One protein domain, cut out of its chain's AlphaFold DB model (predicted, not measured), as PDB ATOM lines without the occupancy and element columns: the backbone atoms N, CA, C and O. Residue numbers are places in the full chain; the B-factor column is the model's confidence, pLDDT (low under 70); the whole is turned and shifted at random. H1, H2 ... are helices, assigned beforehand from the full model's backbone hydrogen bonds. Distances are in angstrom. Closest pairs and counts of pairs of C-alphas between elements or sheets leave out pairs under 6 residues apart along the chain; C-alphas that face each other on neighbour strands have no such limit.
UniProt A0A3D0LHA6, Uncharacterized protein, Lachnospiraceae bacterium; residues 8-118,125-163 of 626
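This is residues 8 to 118 and 125 to 163 of the 626 residues of an uncharacterized protein of Lachnospiraceae bacterium (UniProt A0A3D0LHA6). H1, H2, H3 and H4 stand side by side as a four-helix bundle, H1 and H3 running one way and H2 and H4 the other, with H8 packed crosswise on H3, H6 packed crosswise on H4, and H5 on H6. H7 folds onto H6 with one end, and residues 125 to 133, of which 127 to 133 belong to H7, stick out. The printed part has 150 residues with eight named helices, H1 to H8 in chain order, and no named strand: all helix, compact, with a radius of gyration of the C-alphas of 15.0 A and spans of 46 by 33 by 27 A.

H1, residues 8 to 24, is 24.6 A long and begins at C-alpha 8 (-37.104, -47.961, -69.968). H2 is residues 32 to 45, 19.8 A; H3, 59 to 70; H4, 75 to 83; H5, 94 to 101; H6, 103 to 112. H7, residues 127 to 144, is 26.5 A long. H8, residues 148 to 161, ends at C-alpha 161 (-49.384, -35.342, -54.873).

H1 touches H3 at a shallow tilt of 14 degrees, the C-alphas of Leu 20 and His 66 closest at 5.9 A. H2 touches H4 (Leu 35 and Ala 79, C-alphas 5.5 A). H3 and H4 form a helical hairpin. H4 and H6 are the hubs, touching four helices each; they touch each other at a steep tilt of 48 degrees. H7 touches H6 with residues 138 to 144 alone. In each helix every O i to N i+4 pair is within hydrogen-bond range.

The C-alphas of Thr 26 and Met 125 are farthest apart, 48.7 A. Residues 119 to 124 are not printed; the gap is 14.4 A. The link H2 to H3 is long. Confidence is under 70 at residues 52 to 53, 87 to 91, 114 to 118 and 125 to 143.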
ATOM      1  N   ASP A   8     -36.819 -49.384 -69.762       87.06
ATOM      2  CA  ASP A   8     -37.104 -47.961 -69.968       87.06
ATOM      3  C   ASP A   8     -37.403 -47.245 -68.642       87.06
ATOM      4  O   ASP A   8     -36.901 -46.145 -68.401       87.06
ATOM      5  N   GLU A   9     -38.153 -47.887 -67.740       87.69
ATOM      6  CA  GLU A   9     -38.399 -47.382 -66.386       87.69
ATOM      7  C   GLU A   9     -37.093 -47.273 -65.577       87.69
ATOM      8  O   GLU A   9     -36.868 -46.254 -64.922       87.69
ATOM      9  N   LYS A  10     -36.185 -48.256 -65.684       87.25
ATOM     10  CA  LYS A  10     -34.848 -48.184 -65.068       87.25
ATOM     11  C   LYS A  10     -34.021 -47.030 -65.625       87.25
ATOM     12  O   LYS A  10     -33.439 -46.276 -64.852       87.25
ATOM     13  N   ARG A  11     -33.979 -46.851 -66.952       89.56
ATOM     14  CA  ARG A  11     -33.267 -45.719 -67.579       89.56
ATOM     15  C   ARG A  11     -33.831 -44.375 -67.132       89.56
ATOM     16  O   ARG A  11     -33.070 -43.430 -66.938       89.56
ATOM     17  N   SER A  12     -35.150 -44.287 -66.970       91.00
ATOM     18  CA  SER A  12     -35.818 -43.087 -66.466       91.00
ATOM     19  C   SER A  12     -35.411 -42.779 -65.021       91.00
ATOM     20  O   SER A  12     -34.991 -41.659 -64.727       91.00
ATOM     21  N   ALA A  13     -35.443 -43.783 -64.140       91.56
ATOM     22  CA  ALA A  13     -35.002 -43.646 -62.754       91.56
ATOM     23  C   ALA A  13     -33.512 -43.271 -62.653       91.56
ATOM     24  O   ALA A  13     -33.151 -42.370 -61.903       91.56
ATOM     25  N   GLU A  14     -32.664 -43.873 -63.488       93.56
ATOM     26  CA  GLU A  14     -31.232 -43.569 -63.547       93.56
ATOM     27  C   GLU A  14     -30.976 -42.122 -63.987       93.56
ATOM     28  O   GLU A  14     -30.171 -41.406 -63.391       93.56
ATOM     29  N   LYS A  15     -31.710 -41.642 -64.998       94.69
ATOM     30  CA  LYS A  15     -31.646 -40.237 -65.414       94.69
ATOM     31  C   LYS A  15     -32.018 -39.308 -64.258       94.69
ATOM     32  O   LYS A  15     -31.336 -38.304 -64.044       94.69
ATOM     33  N   ARG A  16     -33.069 -39.651 -63.510       94.62
ATOM     34  CA  ARG A  16     -33.535 -38.880 -62.356       94.62
ATOM     35  C   ARG A  16     -32.492 -38.859 -61.233       94.62
ATOM     36  O   ARG A  16     -32.159 -37.791 -60.731       94.62
ATOM     37  N   TYR A  17     -31.864 -39.996 -60.938       96.44
ATOM     38  CA  TYR A  17     -30.732 -40.072 -60.010       96.44
ATOM     39  C   TYR A  17     -29.557 -39.170 -60.439       96.44
ATOM     40  O   TYR A  17     -29.011 -38.415 -59.635       96.44
ATOM     41  N   VAL A  18     -29.197 -39.150 -61.725       96.25
ATOM     42  CA  VAL A  18     -28.146 -38.246 -62.227       96.25
ATOM     43  C   VAL A  18     -28.535 -36.769 -62.061       96.25
ATOM     44  O   VAL A  18     -27.683 -35.936 -61.736       96.25
ATOM     45  N   GLU A  19     -29.806 -36.418 -62.267       96.38
ATOM     46  CA  GLU A  19     -30.320 -35.070 -61.991       96.38
ATOM     47  C   GLU A  19     -30.218 -34.711 -60.502       96.38
ATOM     48  O   GLU A  19     -29.874 -33.572 -60.180       96.38
ATOM     49  N   LEU A  20     -30.457 -35.669 -59.598       96.50
ATOM     50  CA  LEU A  20     -30.300 -35.483 -58.155       96.50
ATOM     51  C   LEU A  20     -28.850 -35.125 -57.814       96.50
ATOM     52  O   LEU A  20     -28.606 -34.098 -57.183       96.50
ATOM     53  N   ILE A  21     -27.880 -35.893 -58.318       97.12
ATOM     54  CA  ILE A  21     -26.453 -35.618 -58.094       97.12
ATOM     55  C   ILE A  21     -26.045 -34.249 -58.649       97.12
ATOM     56  O   ILE A  21     -25.318 -33.501 -57.992       97.12
ATOM     57  N   LYS A  22     -26.526 -33.882 -59.845       95.12
ATOM     58  CA  LYS A  22     -26.282 -32.546 -60.415       95.12
ATOM     59  C   LYS A  22     -26.834 -31.442 -59.521       95.12
ATOM     60  O   LYS A  22     -26.153 -30.441 -59.332       95.12
ATOM     61  N   LYS A  23     -28.033 -31.633 -58.962       94.00
ATOM     62  CA  LYS A  23     -28.667 -30.679 -58.047       94.00
ATOM     63  C   LYS A  23     -27.846 -30.503 -56.766       94.00
ATOM     64  O   LYS A  23     -27.569 -29.368 -56.397       94.00
ATOM     65  N   ILE A  24     -27.392 -31.590 -56.138       93.69
ATOM     66  CA  ILE A  24     -26.580 -31.541 -54.902       93.69
ATOM     67  C   ILE A  24     -25.287 -30.747 -55.122       93.69
ATOM     68  O   ILE A  24     -24.954 -29.859 -54.339       93.69
ATOM     69  N   ARG A  25     -24.624 -30.973 -56.264       93.44
ATOM     70  CA  ARG A  25     -23.390 -30.268 -56.655       93.44
ATOM     71  C   ARG A  25     -23.531 -28.751 -56.800       93.44
ATOM     72  O   ARG A  25     -22.516 -28.069 -56.868       93.44
ATOM     73  N   THR A  26     -24.752 -28.216 -56.861       89.50
ATOM     74  CA  THR A  26     -24.972 -26.761 -56.930       89.50
ATOM     75  C   THR A  26     -24.773 -26.054 -55.591       89.50
ATOM     76  O   THR A  26     -24.577 -24.841 -55.586       89.50
ATOM     77  N   TYR A  27     -24.821 -26.778 -54.467       85.81
ATOM     78  CA  TYR A  27     -24.704 -26.184 -53.132       85.81
ATOM     79  C   TYR A  27     -23.741 -26.920 -52.191       85.81
ATOM     80  O   TYR A  27     -23.362 -26.341 -51.177       85.81
ATOM     81  N   MET A  28     -23.319 -28.152 -52.500       89.31
ATOM     82  CA  MET A  28     -22.286 -28.862 -51.735       89.31
ATOM     83  C   MET A  28     -21.579 -29.954 -52.547       89.31
ATOM     84  O   MET A  28     -22.003 -30.324 -53.641       89.31
ATOM     85  N   THR A  29     -20.505 -30.514 -51.989       92.31
ATOM     86  CA  THR A  29     -19.852 -31.703 -52.547       92.31
ATOM     87  C   THR A  29     -20.746 -32.930 -52.349       92.31
ATOM     88  O   THR A  29     -21.085 -33.282 -51.220       92.31
ATOM     89  N   ALA A  30     -21.116 -33.587 -53.451       91.19
ATOM     90  CA  ALA A  30     -21.920 -34.807 -53.424       91.19
ATOM     91  C   ALA A  30     -21.046 -36.031 -53.102       91.19
ATOM     92  O   ALA A  30     -20.113 -36.321 -53.858       91.19
ATOM     93  N   ASP A  31     -21.383 -36.768 -52.043       93.19
ATOM     94  CA  ASP A  31     -20.812 -38.087 -51.761       93.19
ATOM     95  C   ASP A  31     -21.439 -39.109 -52.710       93.19
ATOM     96  O   ASP A  31     -22.472 -39.727 -52.450       93.19
ATOM     97  N   THR A  32     -20.819 -39.247 -53.879       93.12
ATOM     98  CA  THR A  32     -21.329 -40.125 -54.928       93.12
ATOM     99  C   THR A  32     -21.268 -41.602 -54.557       93.12
ATOM    100  O   THR A  32     -21.973 -42.368 -55.201       93.12
ATOM    101  N   SER A  33     -20.441 -42.005 -53.582       94.56
ATOM    102  CA  SER A  33     -20.396 -43.401 -53.133       94.56
ATOM    103  C   SER A  33     -21.622 -43.692 -52.280       94.56
ATOM    104  O   SER A  33     -22.445 -44.517 -52.666       94.56
ATOM    105  N   LEU A  34     -21.805 -42.923 -51.201       95.50
ATOM    106  CA  LEU A  34     -22.924 -43.081 -50.272       95.50
ATOM    107  C   LEU A  34     -24.277 -43.024 -50.992       95.50
ATOM    108  O   LEU A  34     -25.134 -43.888 -50.807       95.50
ATOM    109  N   LEU A  35     -24.464 -42.010 -51.843       96.00
ATOM    110  CA  LEU A  35     -25.720 -41.801 -52.560       96.00
ATOM    111  C   LEU A  35     -25.985 -42.886 -53.607       96.00
ATOM    112  O   LEU A  35     -27.145 -43.234 -53.836       96.00
ATOM    113  N   ARG A  36     -24.931 -43.435 -54.232       96.19
ATOM    114  CA  ARG A  36     -25.088 -44.512 -55.215       96.19
ATOM    115  C   ARG A  36     -25.480 -45.805 -54.531       96.19
ATOM    116  O   ARG A  36     -26.434 -46.437 -54.970       96.19
ATOM    117  N   ASP A  37     -24.797 -46.141 -53.443       94.94
ATOM    118  CA  ASP A  37     -25.078 -47.346 -52.671       94.94
ATOM    119  C   ASP A  37     -26.513 -47.315 -52.114       94.94
ATOM    120  O   ASP A  37     -27.224 -48.323 -52.158       94.94
ATOM    121  N   ALA A  38     -26.973 -46.148 -51.643       94.75
ATOM    122  CA  ALA A  38     -28.341 -45.956 -51.166       94.75
ATOM    123  C   ALA A  38     -29.371 -46.128 -52.297       94.75
ATOM    124  O   ALA A  38     -30.352 -46.856 -52.142       94.75
ATOM    125  N   TYR A  39     -29.125 -45.510 -53.458       95.12
ATOM    126  CA  TYR A  39     -29.990 -45.630 -54.632       95.12
ATOM    127  C   TYR A  39     -30.069 -47.066 -55.164       95.12
ATOM    128  O   TYR A  39     -31.167 -47.556 -55.422       95.12
ATOM    129  N   ASP A  40     -28.935 -47.757 -55.302       93.06
ATOM    130  CA  ASP A  40     -28.900 -49.137 -55.795       93.06
ATOM    131  C   ASP A  40     -29.608 -50.094 -54.827       93.06
ATOM    132  O   ASP A  40     -30.344 -50.984 -55.259       93.06
ATOM    133  N   THR A  41     -29.459 -49.866 -53.519       91.38
ATOM    134  CA  THR A  41     -30.170 -50.629 -52.482       91.38
ATOM    135  C   THR A  41     -31.683 -50.435 -52.588       91.38
ATOM    136  O   THR A  41     -32.429 -51.416 -52.619       91.38
ATOM    137  N   ALA A  42     -32.146 -49.188 -52.714       89.94
ATOM    138  CA  ALA A  42     -33.565 -48.884 -52.893       89.94
ATOM    139  C   ALA A  42     -34.119 -49.456 -54.212       89.94
ATOM    140  O   ALA A  42     -35.216 -50.015 -54.246       89.94
ATOM    141  N   MET A  43     -33.354 -49.358 -55.304       88.25
ATOM    142  CA  MET A  43     -33.734 -49.868 -56.623       88.25
ATOM    143  C   MET A  43     -33.915 -51.387 -56.620       88.25
ATOM    144  O   MET A  43     -34.901 -51.888 -57.163       88.25
ATOM    145  N   GLU A  44     -32.978 -52.129 -56.024       86.81
ATOM    146  CA  GLU A  44     -33.069 -53.589 -55.990       86.81
ATOM    147  C   GLU A  44     -34.240 -54.050 -55.115       86.81
ATOM    148  O   GLU A  44     -34.983 -54.947 -55.519       86.81
ATOM    149  N   LYS A  45     -34.479 -53.387 -53.976       82.69
ATOM    150  CA  LYS A  45     -35.590 -53.724 -53.075       82.69
ATOM    151  C   LYS A  45     -36.959 -53.458 -53.705       82.69
ATOM    152  O   LYS A  45     -37.857 -54.293 -53.630       82.69
ATOM    153  N   HIS A  46     -37.115 -52.333 -54.396       80.38
ATOM    154  CA  HIS A  46     -38.391 -51.916 -54.981       80.38
ATOM    155  C   HIS A  46     -38.632 -52.421 -56.418       80.38
ATOM    156  O   HIS A  46     -39.592 -52.016 -57.076       80.38
ATOM    157  N   LYS A  47     -37.796 -53.337 -56.918       77.44
ATOM    158  CA  LYS A  47     -37.788 -53.846 -58.302       77.44
ATOM    159  C   LYS A  47     -39.095 -54.491 -58.771       77.44
ATOM    160  O   LYS A  47     -39.424 -54.422 -59.958       77.44
ATOM    161  N   CYS A  48     -39.832 -55.108 -57.848       70.94
ATOM    162  CA  CYS A  48     -41.119 -55.766 -58.100       70.94
ATOM    163  C   CYS A  48     -42.314 -54.993 -57.512       70.94
ATOM    164  O   CYS A  48     -43.456 -55.445 -57.628       70.94
ATOM    165  N   SER A  49     -42.070 -53.831 -56.902       75.81
ATOM    166  CA  SER A  49     -43.089 -53.013 -56.245       75.81
ATOM    167  C   SER A  49     -43.555 -51.895 -57.176       75.81
ATOM    168  O   SER A  49     -42.762 -51.234 -57.854       75.81
ATOM    169  N   ARG A  50     -44.870 -51.667 -57.224       78.06
ATOM    170  CA  ARG A  50     -45.493 -50.592 -58.011       78.06
ATOM    171  C   ARG A  50     -46.395 -49.746 -57.119       78.06
ATOM    172  O   ARG A  50     -47.007 -50.260 -56.188       78.06
ATOM    173  N   ARG A  51     -46.485 -48.448 -57.417       75.69
ATOM    174  CA  ARG A  51     -47.422 -47.509 -56.777       75.69
ATOM    175  C   ARG A  51     -48.864 -47.824 -57.191       75.69
ATOM    176  O   ARG A  51     -49.099 -48.503 -58.189       75.69
ATOM    177  N   LYS A  52     -49.842 -47.253 -56.476       67.25
ATOM    178  CA  LYS A  52     -51.280 -47.401 -56.794       67.25
ATOM    179  C   LYS A  52     -51.634 -46.936 -58.214       67.25
ATOM    180  O   LYS A  52     -52.505 -47.529 -58.838       67.25
ATOM    181  N   GLY A  53     -50.918 -45.939 -58.741       63.72
ATOM    182  CA  GLY A  53     -51.039 -45.466 -60.127       63.72
ATOM    183  C   GLY A  53     -50.275 -46.292 -61.175       63.72
ATOM    184  O   GLY A  53     -50.237 -45.907 -62.339       63.72
ATOM    185  N   GLY A  54     -49.633 -47.400 -60.789       73.50
ATOM    186  CA  GLY A  54     -48.917 -48.303 -61.696       73.50
ATOM    187  C   GLY A  54     -47.453 -47.944 -61.977       73.50
ATOM    188  O   GLY A  54     -46.750 -48.768 -62.559       73.50
ATOM    189  N   ALA A  55     -46.961 -46.779 -61.542       76.31
ATOM    190  CA  ALA A  55     -45.550 -46.395 -61.671       76.31
ATOM    191  C   ALA A  55     -44.617 -47.275 -60.801       76.31
ATOM    192  O   ALA A  55     -45.063 -47.787 -59.768       76.31
ATOM    193  N   PRO A  56     -43.335 -47.454 -61.174       81.56
ATOM    194  CA  PRO A  56     -42.348 -48.150 -60.342       81.56
ATOM    195  C   PRO A  56     -42.205 -47.497 -58.970       81.56
ATOM    196  O   PRO A  56     -42.139 -46.276 -58.878       81.56
ATOM    197  N   TYR A  57     -42.103 -48.285 -57.902       83.38
ATOM    198  CA  TYR A  57     -42.067 -47.721 -56.550       83.38
ATOM    199  C   TYR A  57     -40.835 -46.835 -56.289       83.38
ATOM    200  O   TYR A  57     -40.954 -45.816 -55.617       83.38
ATOM    201  N   ILE A  58     -39.689 -47.136 -56.918       88.19
ATOM    202  CA  ILE A  58     -38.440 -46.357 -56.804       88.19
ATOM    203  C   ILE A  58     -38.585 -44.869 -57.170       88.19
ATOM    204  O   ILE A  58     -37.780 -44.046 -56.737       88.19
ATOM    205  N   THR A  59     -39.615 -44.488 -57.933       88.75
ATOM    206  CA  THR A  59     -39.857 -43.072 -58.240       88.75
ATOM    207  C   THR A  59     -40.171 -42.271 -56.980       88.75
ATOM    208  O   THR A  59     -39.797 -41.109 -56.903       88.75
ATOM    209  N   HIS A  60     -40.818 -42.878 -55.983       89.06
ATOM    210  CA  HIS A  60     -41.191 -42.183 -54.756       89.06
ATOM    211  C   HIS A  60     -39.968 -41.798 -53.900       89.06
ATOM    212  O   HIS A  60     -39.777 -40.596 -53.708       89.06
ATOM    213  N   PRO A  61     -39.080 -42.726 -53.477       92.56
ATOM    214  CA  PRO A  61     -37.862 -42.355 -52.753       92.56
ATOM    215  C   PRO A  61     -36.978 -41.355 -53.513       92.56
ATOM    216  O   PRO A  61     -36.404 -40.451 -52.908       92.56
ATOM    217  N   LEU A  62     -36.916 -41.449 -54.848       94.56
ATOM    218  CA  LEU A  62     -36.206 -40.471 -55.680       94.56
ATOM    219  C   LEU A  62     -36.805 -39.063 -55.581       94.56
ATOM    220  O   LEU A  62     -36.060 -38.093 -55.449       94.56
ATOM    221  N   GLU A  63     -38.131 -38.923 -55.643       94.62
ATOM    222  CA  GLU A  63     -38.776 -37.614 -55.502       94.62
ATOM    223  C   GLU A  63     -38.633 -37.048 -54.080       94.62
ATOM    224  O   GLU A  63     -38.397 -35.847 -53.930       94.62
ATOM    225  N   VAL A  64     -38.677 -37.891 -53.041       94.56
ATOM    226  CA  VAL A  64     -38.403 -37.469 -51.652       94.56
ATOM    227  C   VAL A  64     -36.947 -37.003 -51.499       94.56
ATOM    228  O   VAL A  64     -36.684 -35.955 -50.903       94.56
ATOM    229  N   ALA A  65     -35.991 -37.704 -52.112       96.25
ATOM    230  CA  ALA A  65     -34.588 -37.296 -52.139       96.25
ATOM    231  C   ALA A  65     -34.379 -35.980 -52.912       96.25
ATOM    232  O   ALA A  65     -33.640 -35.098 -52.467       96.25
ATOM    233  N   HIS A  66     -35.076 -35.792 -54.038       96.31
ATOM    234  CA  HIS A  66     -35.075 -34.526 -54.774       96.31
ATOM    235  C   HIS A  66     -35.646 -33.370 -53.964       96.31
ATOM    236  O   HIS A  66     -35.094 -32.270 -54.047       96.31
ATOM    237  N   PHE A  67     -36.707 -33.613 -53.195       94.69
ATOM    238  CA  PHE A  67     -37.280 -32.633 -52.280       94.69
ATOM    239  C   PHE A  67     -36.269 -32.226 -51.203       94.69
ATOM    240  O   PHE A  67     -36.018 -31.035 -51.017       94.69
ATOM    241  N   CYS A  68     -35.615 -33.194 -50.554       93.25
ATOM    242  CA  CYS A  68     -34.561 -32.917 -49.575       93.25
ATOM    243  C   CYS A  68     -33.403 -32.124 -50.206       93.25
ATOM    244  O   CYS A  68     -32.892 -31.174 -49.614       93.25
ATOM    245  N   ALA A  69     -33.041 -32.431 -51.453       92.75
ATOM    246  CA  ALA A  69     -32.039 -31.663 -52.182       92.75
ATOM    247  C   ALA A  69     -32.500 -30.234 -52.544       92.75
ATOM    248  O   ALA A  69     -31.680 -29.320 -52.517       92.75
ATOM    249  N   ASP A  70     -33.788 -30.000 -52.831       90.06
ATOM    250  CA  ASP A  70     -34.356 -28.651 -53.046       90.06
ATOM    251  C   ASP A  70     -34.378 -27.804 -51.769       90.06
ATOM    252  O   ASP A  70     -34.344 -26.565 -51.819       90.06
ATOM    253  N   MET A  71     -34.420 -28.475 -50.619       86.56
ATOM    254  CA  MET A  71     -34.218 -27.853 -49.319       86.56
ATOM    255  C   MET A  71     -32.736 -27.625 -49.010       86.56
ATOM    256  O   MET A  71     -32.459 -26.915 -48.062       86.56
ATOM    257  N   LYS A  72     -31.788 -28.110 -49.829       86.94
ATOM    258  CA  LYS A  72     -30.328 -28.038 -49.611       86.94
ATOM    259  C   LYS A  72     -29.864 -28.828 -48.379       86.94
ATOM    260  O   LYS A  72     -29.199 -28.284 -47.494       86.94
ATOM    261  N   ARG A  73     -30.293 -30.088 -48.257       89.88
ATOM    262  CA  ARG A  73     -29.877 -31.000 -47.171       89.88
ATOM    263  C   ARG A  73     -28.582 -31.735 -47.497       89.88
ATOM    264  O   ARG A  73     -28.143 -31.740 -48.641       89.88
ATOM    265  N   ASP A  74     -27.950 -32.265 -46.458       90.88
ATOM    266  CA  ASP A  74     -26.681 -32.981 -46.558       90.88
ATOM    267  C   ASP A  74     -26.838 -34.360 -47.215       90.88
ATOM    268  O   ASP A  74     -27.945 -34.848 -47.467       90.88
ATOM    269  N   ASN A  75     -25.701 -34.975 -47.549       94.38
ATOM    270  CA  ASN A  75     -25.675 -36.258 -48.246       94.38
ATOM    271  C   ASN A  75     -26.369 -37.355 -47.424       94.38
ATOM    272  O   ASN A  75     -27.029 -38.214 -48.001       94.38
ATOM    273  N   GLU A  76     -26.271 -37.315 -46.094       94.50
ATOM    274  CA  GLU A  76     -26.847 -38.307 -45.188       94.50
ATOM    275  C   GLU A  76     -28.374 -38.225 -45.112       94.50
ATOM    276  O   GLU A  76     -29.030 -39.264 -45.178       94.50
ATOM    277  N   VAL A  77     -28.965 -37.024 -45.039       93.00
ATOM    278  CA  VAL A  77     -30.429 -36.855 -45.108       93.00
ATOM    279  C   VAL A  77     -30.962 -37.289 -46.471       93.00
ATOM    280  O   VAL A  77     -32.003 -37.939 -46.549       93.00
ATOM    281  N   ILE A  78     -30.242 -36.988 -47.553       95.94
ATOM    282  CA  ILE A  78     -30.640 -37.408 -48.904       95.94
ATOM    283  C   ILE A  78     -30.514 -38.930 -49.071       95.94
ATOM    284  O   ILE A  78     -31.399 -39.551 -49.658       95.94
ATOM    285  N   ALA A  79     -29.463 -39.552 -48.532       96.12
ATOM    286  CA  ALA A  79     -29.311 -41.006 -48.526       96.12
ATOM    287  C   ALA A  79     -30.425 -41.679 -47.710       96.12
ATOM    288  O   ALA A  79     -31.038 -42.632 -48.183       96.12
ATOM    289  N   ALA A  80     -30.749 -41.147 -46.529       94.25
ATOM    290  CA  ALA A  80     -31.864 -41.628 -45.721       94.25
ATOM    291  C   ALA A  80     -33.213 -41.471 -46.446       94.25
ATOM    292  O   ALA A  80     -34.032 -42.381 -46.396       94.25
ATOM    293  N   ALA A  81     -33.425 -40.385 -47.197       94.44
ATOM    294  CA  ALA A  81     -34.618 -40.207 -48.029       94.44
ATOM    295  C   ALA A  81     -34.754 -41.278 -49.127       94.44
ATOM    296  O   ALA A  81     -35.861 -41.737 -49.400       94.44
ATOM    297  N   LEU A  82     -33.648 -41.719 -49.735       93.88
ATOM    298  CA  LEU A  82     -33.666 -42.834 -50.692       93.88
ATOM    299  C   LEU A  82     -34.013 -44.174 -50.022       93.88
ATOM    300  O   LEU A  82     -34.548 -45.057 -50.684       93.88
ATOM    301  N   LEU A  83     -33.720 -44.312 -48.727       91.88
ATOM    302  CA  LEU A  83     -33.849 -45.554 -47.961       91.88
ATOM    303  C   LEU A  83     -35.084 -45.611 -47.046       91.88
ATOM    304  O   LEU A  83     -35.313 -46.650 -46.434       91.88
ATOM    305  N   HIS A  84     -35.860 -44.532 -46.922       88.25
ATOM    306  CA  HIS A  84     -36.859 -44.396 -45.852       88.25
ATOM    307  C   HIS A  84     -37.926 -45.506 -45.833       88.25
ATOM    308  O   HIS A  84     -38.275 -45.986 -44.758       88.25
ATOM    309  N   ASP A  85     -38.340 -45.969 -47.014       83.69
ATOM    310  CA  ASP A  85     -39.334 -47.034 -47.212       83.69
ATOM    311  C   ASP A  85     -38.717 -48.433 -47.399       83.69
ATOM    312  O   ASP A  85     -39.421 -49.416 -47.614       83.69
ATOM    313  N   VAL A  86     -37.389 -48.560 -47.358       80.19
ATOM    314  CA  VAL A  86     -36.699 -49.838 -47.627       80.19
ATOM    315  C   VAL A  86     -36.858 -50.825 -46.462       80.19
ATOM    316  O   VAL A  86     -36.772 -52.038 -46.662       80.19
ATOM    317  N   VAL A  87     -37.091 -50.308 -45.255       69.19
ATOM    318  CA  VAL A  87     -37.131 -51.068 -43.995       69.19
ATOM    319  C   VAL A  87     -38.505 -51.674 -43.722       69.19
ATOM    320  O   VAL A  87     -38.587 -52.714 -43.076       69.19
ATOM    321  N   GLU A  88     -39.578 -51.055 -44.216       64.81
ATOM    322  CA  GLU A  88     -40.950 -51.473 -43.898       64.81
ATOM    323  C   GLU A  88     -41.285 -52.874 -44.449       64.81
ATOM    324  O   GLU A  88     -42.098 -53.588 -43.872       64.81
ATOM    325  N   ASP A  89     -40.583 -53.321 -45.496       56.53
ATOM    326  CA  ASP A  89     -40.835 -54.585 -46.202       56.53
ATOM    327  C   ASP A  89     -39.947 -55.773 -45.718       56.53
ATOM    328  O   ASP A  89     -39.532 -56.597 -46.534       56.53
ATOM    329  N   GLU A  90     -39.593 -55.841 -44.428       57.12
ATOM    330  CA  GLU A  90     -38.906 -56.948 -43.699       57.12
ATOM    331  C   GLU A  90     -37.539 -57.498 -44.206       57.12
ATOM    332  O   GLU A  90     -36.913 -58.281 -43.491       57.12
ATOM    333  N   ASP A  91     -36.993 -57.089 -45.359       61.19
ATOM    334  CA  ASP A  91     -35.762 -57.723 -45.904       61.19
ATOM    335  C   ASP A  91     -34.426 -57.055 -45.505       61.19
ATOM    336  O   ASP A  91     -33.368 -57.630 -45.760       61.19
ATOM    337  N   ILE A  92     -34.427 -55.842 -44.937       75.94
ATOM    338  CA  ILE A  92     -33.198 -55.131 -44.526       75.94
ATOM    339  C   ILE A  92     -33.337 -54.645 -43.085       75.94
ATOM    340  O   ILE A  92     -34.247 -53.891 -42.746       75.94
ATOM    341  N   THR A  93     -32.392 -55.037 -42.232       83.69
ATOM    342  CA  THR A  93     -32.396 -54.679 -40.809       83.69
ATOM    343  C   THR A  93     -31.743 -53.318 -40.546       83.69
ATOM    344  O   THR A  93     -30.805 -52.898 -41.230       83.69
ATOM    345  N   MET A  94     -32.149 -52.650 -39.459       85.12
ATOM    346  CA  MET A  94     -31.503 -51.414 -38.978       85.12
ATOM    347  C   MET A  94     -29.993 -51.571 -38.733       85.12
ATOM    348  O   MET A  94     -29.220 -50.620 -38.882       85.12
ATOM    349  N   THR A  95     -29.549 -52.775 -38.365       85.06
ATOM    350  CA  THR A  95     -28.131 -53.102 -38.159       85.06
ATOM    351  C   THR A  95     -27.352 -53.095 -39.473       85.06
ATOM    352  O   THR A  95     -26.229 -52.583 -39.526       85.06
ATOM    353  N   GLU A  96     -27.947 -53.614 -40.548       86.69
ATOM    354  CA  GLU A  96     -27.345 -53.593 -41.882       86.69
ATOM    355  C   GLU A  96     -27.275 -52.172 -42.438       86.69
ATOM    356  O   GLU A  96     -26.238 -51.798 -42.989       86.69
ATOM    357  N   ILE A  97     -28.316 -51.356 -42.225       89.25
ATOM    358  CA  ILE A  97     -28.301 -49.938 -42.613       89.25
ATOM    359  C   ILE A  97     -27.159 -49.202 -41.911       89.25
ATOM    360  O   ILE A  97     -26.360 -48.541 -42.572       89.25
ATOM    361  N   GLY A  98     -27.024 -49.367 -40.591       89.75
ATOM    362  CA  GLY A  98     -25.939 -48.735 -39.838       89.75
ATOM    363  C   GLY A  98     -24.545 -49.176 -40.280       89.75
ATOM    364  O   GLY A  98     -23.631 -48.355 -40.312       89.75
ATOM    365  N   SER A  99     -24.385 -50.444 -40.667       90.19
ATOM    366  CA  SER A  99     -23.097 -50.977 -41.125       90.19
ATOM    367  C   SER A  99     -22.722 -50.503 -42.531       90.19
ATOM    368  O   SER A  99     -21.543 -50.281 -42.796       90.19
ATOM    369  N   LYS A 100     -23.702 -50.347 -43.434       91.19
ATOM    370  CA  LYS A 100     -23.468 -49.942 -44.831       91.19
ATOM    371  C   LYS A 100     -23.390 -48.429 -45.021       91.19
ATOM    372  O   LYS A 100     -22.557 -47.964 -45.787       91.19
ATOM    373  N   PHE A 101     -24.247 -47.674 -44.337       93.31
ATOM    374  CA  PHE A 101     -24.459 -46.243 -44.599       93.31
ATOM    375  C   PHE A 101     -24.067 -45.339 -43.423       93.31
ATOM    376  O   PHE A 101     -24.133 -44.116 -43.526       93.31
ATOM    377  N   GLY A 102     -23.645 -45.929 -42.304       93.12
ATOM    378  CA  GLY A 102     -23.235 -45.208 -41.103       93.12
ATOM    379  C   GLY A 102     -24.370 -44.955 -40.107       93.12
ATOM    380  O   GLY A 102     -25.561 -45.106 -40.392       93.12
ATOM    381  N   SER A 103     -23.983 -44.554 -38.893       90.12
ATOM    382  CA  SER A 103     -24.900 -44.356 -37.762       90.12
ATOM    383  C   SER A 103     -25.903 -43.224 -37.989       90.12
ATOM    384  O   SER A 103     -27.064 -43.358 -37.613       90.12
ATOM    385  N   LYS A 104     -25.482 -42.129 -38.634       89.81
ATOM    386  CA  LYS A 104     -26.353 -40.979 -38.913       89.81
ATOM    387  C   LYS A 104     -27.507 -41.354 -39.845       89.81
ATOM    388  O   LYS A 104     -28.656 -41.076 -39.519       89.81
ATOM    389  N   VAL A 105     -27.219 -42.045 -40.955       92.62
ATOM    390  CA  VAL A 105     -28.249 -42.525 -41.895       92.62
ATOM    391  C   VAL A 105     -29.184 -43.515 -41.206       92.62
ATOM    392  O   VAL A 105     -30.395 -43.385 -41.340       92.62
ATOM    393  N   LYS A 106     -28.650 -44.444 -40.401       91.19
ATOM    394  CA  LYS A 106     -29.469 -45.368 -39.603       91.19
ATOM    395  C   LYS A 106     -30.483 -44.628 -38.728       91.19
ATOM    396  O   LYS A 106     -31.667 -44.912 -38.834       91.19
ATOM    397  N   HIS A 107     -30.034 -43.679 -37.904       87.44
ATOM    398  CA  HIS A 107     -30.933 -42.942 -37.009       87.44
ATOM    399  C   HIS A 107     -31.944 -42.071 -37.767       87.44
ATOM    400  O   HIS A 107     -33.017 -41.790 -37.243       87.44
ATOM    401  N   LEU A 108     -31.608 -41.593 -38.970       89.25
ATOM    402  CA  LEU A 108     -32.535 -40.834 -39.812       89.25
ATOM    403  C   LEU A 108     -33.630 -41.725 -40.387       89.25
ATOM    404  O   LEU A 108     -34.794 -41.348 -40.328       89.25
ATOM    405  N   VAL A 109     -33.258 -42.894 -40.918       89.44
ATOM    406  CA  VAL A 109     -34.214 -43.873 -41.449       89.44
ATOM    407  C   VAL A 109     -35.107 -44.384 -40.317       89.44
ATOM    408  O   VAL A 109     -36.320 -44.285 -40.428       89.44
ATOM    409  N   GLU A 110     -34.527 -44.795 -39.187       85.12
ATOM    410  CA  GLU A 110     -35.261 -45.245 -37.993       85.12
ATOM    411  C   GLU A 110     -36.311 -44.232 -37.513       85.12
ATOM    412  O   GLU A 110     -37.404 -44.626 -37.111       85.12
ATOM    413  N   ALA A 111     -36.009 -42.934 -37.608       82.00
ATOM    414  CA  ALA A 111     -36.921 -41.881 -37.182       82.00
ATOM    415  C   ALA A 111     -38.120 -41.664 -38.122       82.00
ATOM    416  O   ALA A 111     -39.130 -41.099 -37.701       82.00
ATOM    417  N   VAL A 112     -38.019 -42.068 -39.393       80.25
ATOM    418  CA  VAL A 112     -39.098 -41.893 -40.382       80.25
ATOM    419  C   VAL A 112     -39.854 -43.166 -40.713       80.25
ATOM    420  O   VAL A 112     -40.990 -43.058 -41.182       80.25
ATOM    421  N   THR A 113     -39.253 -44.330 -40.465       77.38
ATOM    422  CA  THR A 113     -39.893 -45.626 -40.671       77.38
ATOM    423  C   THR A 113     -41.045 -45.795 -39.690       77.38
ATOM    424  O   THR A 113     -40.877 -45.646 -38.474       77.38
ATOM    425  N   ASN A 114     -42.217 -46.169 -40.197       60.09
ATOM    426  CA  ASN A 114     -43.280 -46.643 -39.331       60.09
ATOM    427  C   ASN A 114     -42.883 -48.046 -38.855       60.09
ATOM    428  O   ASN A 114     -43.064 -49.040 -39.551       60.09
ATOM    429  N   LEU A 115     -42.278 -48.145 -37.671       48.03
ATOM    430  CA  LEU A 115     -42.079 -49.421 -36.977       48.03
ATOM    431  C   LEU A 115     -43.455 -49.967 -36.531       48.03
ATOM    432  O   LEU A 115     -43.754 -49.974 -35.339       48.03
ATOM    433  N   ASP A 116     -44.301 -50.359 -37.482       42.41
ATOM    434  CA  ASP A 116     -45.615 -50.987 -37.270       42.41
ATOM    435  C   ASP A 116     -45.502 -52.512 -37.102       42.41
ATOM    436  O   ASP A 116     -46.479 -53.199 -36.816       42.41
ATOM    437  N   SER A 117     -44.300 -53.074 -37.218       38.69
ATOM    438  CA  SER A 117     -44.073 -54.519 -37.314       38.69
ATOM    439  C   SER A 117     -44.087 -55.294 -35.987       38.69
ATOM    440  O   SER A 117     -43.549 -56.393 -35.926       38.69
ATOM    441  N   SER A 118     -44.678 -54.782 -34.899       38.53
ATOM    442  CA  SER A 118     -44.652 -55.529 -33.621       38.53
ATOM    443  C   SER A 118     -45.879 -55.406 -32.732       38.53
ATOM    444  O   SER A 118     -45.737 -55.477 -31.518       38.53
ATOM    445  N   MET A 125     -57.860 -52.477 -30.923       41.56
ATOM    446  CA  MET A 125     -58.036 -51.033 -30.705       41.56
ATOM    447  C   MET A 125     -58.835 -50.371 -31.834       41.56
ATOM    448  O   MET A 125     -58.776 -50.787 -32.992       41.56
ATOM    449  N   GLU A 126     -59.594 -49.317 -31.512       45.75
ATOM    450  CA  GLU A 126     -60.273 -48.525 -32.536       45.75
ATOM    451  C   GLU A 126     -59.250 -47.833 -33.445       45.75
ATOM    452  O   GLU A 126     -58.192 -47.378 -33.013       45.75
ATOM    453  N   LYS A 127     -59.590 -47.706 -34.729       45.78
ATOM    454  CA  LYS A 127     -58.700 -47.144 -35.754       45.78
ATOM    455  C   LYS A 127     -58.162 -45.746 -35.403       45.78
ATOM    456  O   LYS A 127     -57.024 -45.436 -35.738       45.78
ATOM    457  N   ASN A 128     -58.958 -44.930 -34.711       44.66
ATOM    458  CA  ASN A 128     -58.544 -43.596 -34.275       44.66
ATOM    459  C   ASN A 128     -57.429 -43.648 -33.216       44.66
ATOM    460  O   ASN A 128     -56.536 -42.808 -33.244       44.66
ATOM    461  N   ASP A 129     -57.440 -44.639 -32.319       42.91
ATOM    462  CA  ASP A 129     -56.411 -44.780 -31.283       42.91
ATOM    463  C   ASP A 129     -55.071 -45.239 -31.878       42.91
ATOM    464  O   ASP A 129     -54.006 -44.818 -31.426       42.91
ATOM    465  N   VAL A 130     -55.120 -46.056 -32.935       47.41
ATOM    466  CA  VAL A 130     -53.932 -46.475 -33.697       47.41
ATOM    467  C   VAL A 130     -53.299 -45.282 -34.417       47.41
ATOM    468  O   VAL A 130     -52.087 -45.079 -34.319       47.41
ATOM    469  N   ASP A 131     -54.111 -44.451 -35.079       50.56
ATOM    470  CA  ASP A 131     -53.632 -43.245 -35.764       50.56
ATOM    471  C   ASP A 131     -52.966 -42.273 -34.759       50.56
ATOM    472  O   ASP A 131     -51.850 -41.807 -34.999       50.56
ATOM    473  N   VAL A 132     -53.560 -42.066 -33.575       52.53
ATOM    474  CA  VAL A 132     -52.980 -41.228 -32.503       52.53
ATOM    475  C   VAL A 132     -51.648 -41.781 -31.985       52.53
ATOM    476  O   VAL A 132     -50.701 -41.022 -31.777       52.53
ATOM    477  N   LEU A 133     -51.538 -43.094 -31.771       51.00
ATOM    478  CA  LEU A 133     -50.289 -43.708 -31.310       51.00
ATOM    479  C   LEU A 133     -49.179 -43.615 -32.362       51.00
ATOM    480  O   LEU A 133     -48.017 -43.389 -32.005       51.00
ATOM    481  N   SER A 134     -49.534 -43.715 -33.645       55.91
ATOM    482  CA  SER A 134     -48.599 -43.503 -34.751       55.91
ATOM    483  C   SER A 134     -48.059 -42.065 -34.771       55.91
ATOM    484  O   SER A 134     -46.849 -41.858 -34.910       55.91
ATOM    485  N   ASP A 135     -48.920 -41.074 -34.513       60.50
ATOM    486  CA  ASP A 135     -48.541 -39.663 -34.444       60.50
ATOM    487  C   ASP A 135     -47.643 -39.375 -33.229       60.50
ATOM    488  O   ASP A 135     -46.634 -38.678 -33.350       60.50
ATOM    489  N   VAL A 136     -47.941 -39.961 -32.063       57.09
ATOM    490  CA  VAL A 136     -47.105 -39.835 -30.852       57.09
ATOM    491  C   VAL A 136     -45.706 -40.401 -31.087       57.09
ATOM    492  O   VAL A 136     -44.709 -39.757 -30.750       57.09
ATOM    493  N   LYS A 137     -45.621 -41.587 -31.695       61.09
ATOM    494  CA  LYS A 137     -44.344 -42.228 -32.021       61.09
ATOM    495  C   LYS A 137     -43.541 -41.384 -33.005       61.09
ATOM    496  O   LYS A 137     -42.340 -41.204 -32.821       61.09
ATOM    497  N   LEU A 138     -44.209 -40.816 -34.008       65.25
ATOM    498  CA  LEU A 138     -43.594 -39.905 -34.966       65.25
ATOM    499  C   LEU A 138     -42.995 -38.669 -34.275       65.25
ATOM    500  O   LEU A 138     -41.853 -38.305 -34.554       65.25
ATOM    501  N   ILE A 139     -43.729 -38.046 -33.349       63.91
ATOM    502  CA  ILE A 139     -43.260 -36.873 -32.594       63.91
ATOM    503  C   ILE A 139     -42.043 -37.225 -31.731       63.91
ATOM    504  O   ILE A 139     -41.060 -36.482 -31.724       63.91
ATOM    505  N   GLU A 140     -42.071 -38.360 -31.029       63.66
ATOM    506  CA  GLU A 140     -40.949 -38.816 -30.198       63.66
ATOM    507  C   GLU A 140     -39.681 -39.043 -31.036       63.66
ATOM    508  O   GLU A 140     -38.591 -38.593 -30.668       63.66
ATOM    509  N   GLN A 141     -39.823 -39.703 -32.186       68.88
ATOM    510  CA  GLN A 141     -38.719 -39.978 -33.105       68.88
ATOM    511  C   GLN A 141     -38.132 -38.692 -33.694       68.88
ATOM    512  O   GLN A 141     -36.914 -38.502 -33.699       68.88
ATOM    513  N   ILE A 142     -38.990 -37.761 -34.114       69.00
ATOM    514  CA  ILE A 142     -38.568 -36.460 -34.645       69.00
ATOM    515  C   ILE A 142     -37.888 -35.609 -33.571       69.00
ATOM    516  O   ILE A 142     -36.915 -34.924 -33.867       69.00
ATOM    517  N   SER A 143     -38.340 -35.683 -32.319       67.69
ATOM    518  CA  SER A 143     -37.703 -34.966 -31.208       67.69
ATOM    519  C   SER A 143     -36.252 -35.410 -30.997       67.69
ATOM    520  O   SER A 143     -35.405 -34.602 -30.631       67.69
ATOM    521  N   ARG A 144     -35.949 -36.690 -31.254       71.50
ATOM    522  CA  ARG A 144     -34.583 -37.237 -31.190       71.50
ATOM    523  C   ARG A 144     -33.774 -36.968 -32.452       71.50
ATOM    524  O   ARG A 144     -32.551 -36.868 -32.380       71.50
ATOM    525  N   ASN A 145     -34.434 -36.886 -33.606       77.69
ATOM    526  CA  ASN A 145     -33.786 -36.637 -34.885       77.69
ATOM    527  C   ASN A 145     -34.579 -35.629 -35.734       77.69
ATOM    528  O   ASN A 145     -35.310 -36.015 -36.647       77.69
ATOM    529  N   PRO A 146     -34.413 -34.322 -35.481       76.56
ATOM    530  CA  PRO A 146     -35.228 -33.287 -36.117       76.56
ATOM    531  C   PRO A 146     -35.053 -33.248 -37.633       76.56
ATOM    532  O   PRO A 146     -35.987 -32.932 -38.366       76.56
ATOM    533  N   GLN A 147     -33.866 -33.614 -38.129       84.12
ATOM    534  CA  GLN A 147     -33.556 -33.670 -39.560       84.12
ATOM    535  C   GLN A 147     -34.447 -34.666 -40.323       84.12
ATOM    536  O   GLN A 147     -34.683 -34.487 -41.520       84.12
ATOM    537  N   ALA A 148     -35.016 -35.658 -39.631       86.12
ATOM    538  CA  ALA A 148     -36.004 -36.580 -40.179       86.12
ATOM    539  C   ALA A 148     -37.277 -35.866 -40.685       86.12
ATOM    540  O   ALA A 148     -37.944 -36.371 -41.592       86.12
ATOM    541  N   LEU A 149     -37.586 -34.657 -40.188       85.25
ATOM    542  CA  LEU A 149     -38.721 -33.854 -40.661       85.25
ATOM    543  C   LEU A 149     -38.658 -33.562 -42.157       85.25
ATOM    544  O   LEU A 149     -39.694 -33.606 -42.813       85.25
ATOM    545  N   TYR A 150     -37.480 -33.301 -42.732       89.31
ATOM    546  CA  TYR A 150     -37.386 -33.047 -44.177       89.31
ATOM    547  C   TYR A 150     -37.825 -34.252 -44.994       89.31
ATOM    548  O   TYR A 150     -38.516 -34.094 -46.001       89.31
ATOM    549  N   ILE A 151     -37.444 -35.441 -44.534       91.38
ATOM    550  CA  ILE A 151     -37.789 -36.702 -45.177       91.38
ATOM    551  C   ILE A 151     -39.291 -36.944 -45.014       91.38
ATOM    552  O   ILE A 151     -39.970 -37.161 -46.012       91.38
ATOM    553  N   LYS A 152     -39.844 -36.792 -43.800       87.12
ATOM    554  CA  LYS A 152     -41.282 -36.993 -43.545       87.12
ATOM    555  C   LYS A 152     -42.166 -35.994 -44.292       87.12
ATOM    556  O   LYS A 152     -43.222 -36.359 -44.805       87.12
ATOM    557  N   VAL A 153     -41.742 -34.733 -44.386       89.75
ATOM    558  CA  VAL A 153     -42.438 -33.719 -45.187       89.75
ATOM    559  C   VAL A 153     -42.324 -34.044 -46.670       89.75
ATOM    560  O   VAL A 153     -43.327 -33.958 -47.372       89.75
ATOM    561  N   GLY A 154     -41.147 -34.442 -47.158       91.56
ATOM    562  CA  GLY A 154     -40.962 -34.858 -48.549       91.56
ATOM    563  C   GLY A 154     -41.852 -36.043 -48.924       91.56
ATOM    564  O   GLY A 154     -42.548 -35.986 -49.941       91.56
ATOM    565  N   ASP A 155     -41.903 -37.061 -48.063       90.06
ATOM    566  CA  ASP A 155     -42.816 -38.197 -48.171       90.06
ATOM    567  C   ASP A 155     -44.275 -37.716 -48.230       90.06
ATOM    568  O   ASP A 155     -45.001 -37.988 -49.195       90.06
ATOM    569  N   ARG A 156     -44.695 -36.883 -47.268       89.25
ATOM    570  CA  ARG A 156     -46.062 -36.352 -47.232       89.25
ATOM    571  C   ARG A 156     -46.407 -35.533 -48.473       89.25
ATOM    572  O   ARG A 156     -47.497 -35.699 -49.014       89.25
ATOM    573  N   VAL A 157     -45.503 -34.681 -48.954       90.81
ATOM    574  CA  VAL A 157     -45.691 -33.872 -50.169       90.81
ATOM    575  C   VAL A 157     -45.896 -34.766 -51.387       90.81
ATOM    576  O   VAL A 157     -46.803 -34.505 -52.182       90.81
ATOM    577  N   HIS A 158     -45.087 -35.817 -51.533       88.00
ATOM    578  CA  HIS A 158     -45.241 -36.763 -52.630       88.00
ATOM    579  C   HIS A 158     -46.557 -37.543 -52.507       88.00
ATOM    580  O   HIS A 158     -47.308 -37.638 -53.478       88.00
ATOM    581  N   ASN A 159     -46.895 -38.023 -51.309       85.06
ATOM    582  CA  ASN A 159     -48.137 -38.752 -51.053       85.06
ATOM    583  C   ASN A 159     -49.385 -37.899 -51.308       85.06
ATOM    584  O   ASN A 159     -50.309 -38.376 -51.958       85.06
ATOM    585  N   LEU A 160     -49.407 -36.634 -50.872       85.12
ATOM    586  CA  LEU A 160     -50.472 -35.668 -51.188       85.12
ATOM    587  C   LEU A 160     -50.538 -35.332 -52.687       85.12
ATOM    588  O   LEU A 160     -51.597 -34.954 -53.187       85.12
ATOM    589  N   GLY A 161     -49.427 -35.469 -53.417       83.81
ATOM    590  CA  GLY A 161     -49.384 -35.342 -54.873       83.81
ATOM    591  C   GLY A 161     -49.946 -36.556 -55.624       83.81
ATOM    592  O   GLY A 161     -50.477 -36.388 -56.720       83.81
ATOM    593  N   ASP A 162     -49.872 -37.746 -55.029       81.69
ATOM    594  CA  ASP A 162     -50.248 -39.044 -55.608       81.69
ATOM    595  C   ASP A 162     -51.602 -39.545 -55.061       81.69
ATOM    596  O   ASP A 162     -51.742 -40.667 -54.575       81.69
ATOM    597  N   MET A 163     -52.619 -38.674 -55.098       78.62
ATOM    598  CA  MET A 163     -53.978 -38.952 -54.590       78.62
ATOM    599  C   MET A 163     -54.996 -39.289 -55.691       78.62
ATOM    600  O   MET A 163     -56.200 -39.370 -55.433       78.62
TER     601      MET A 163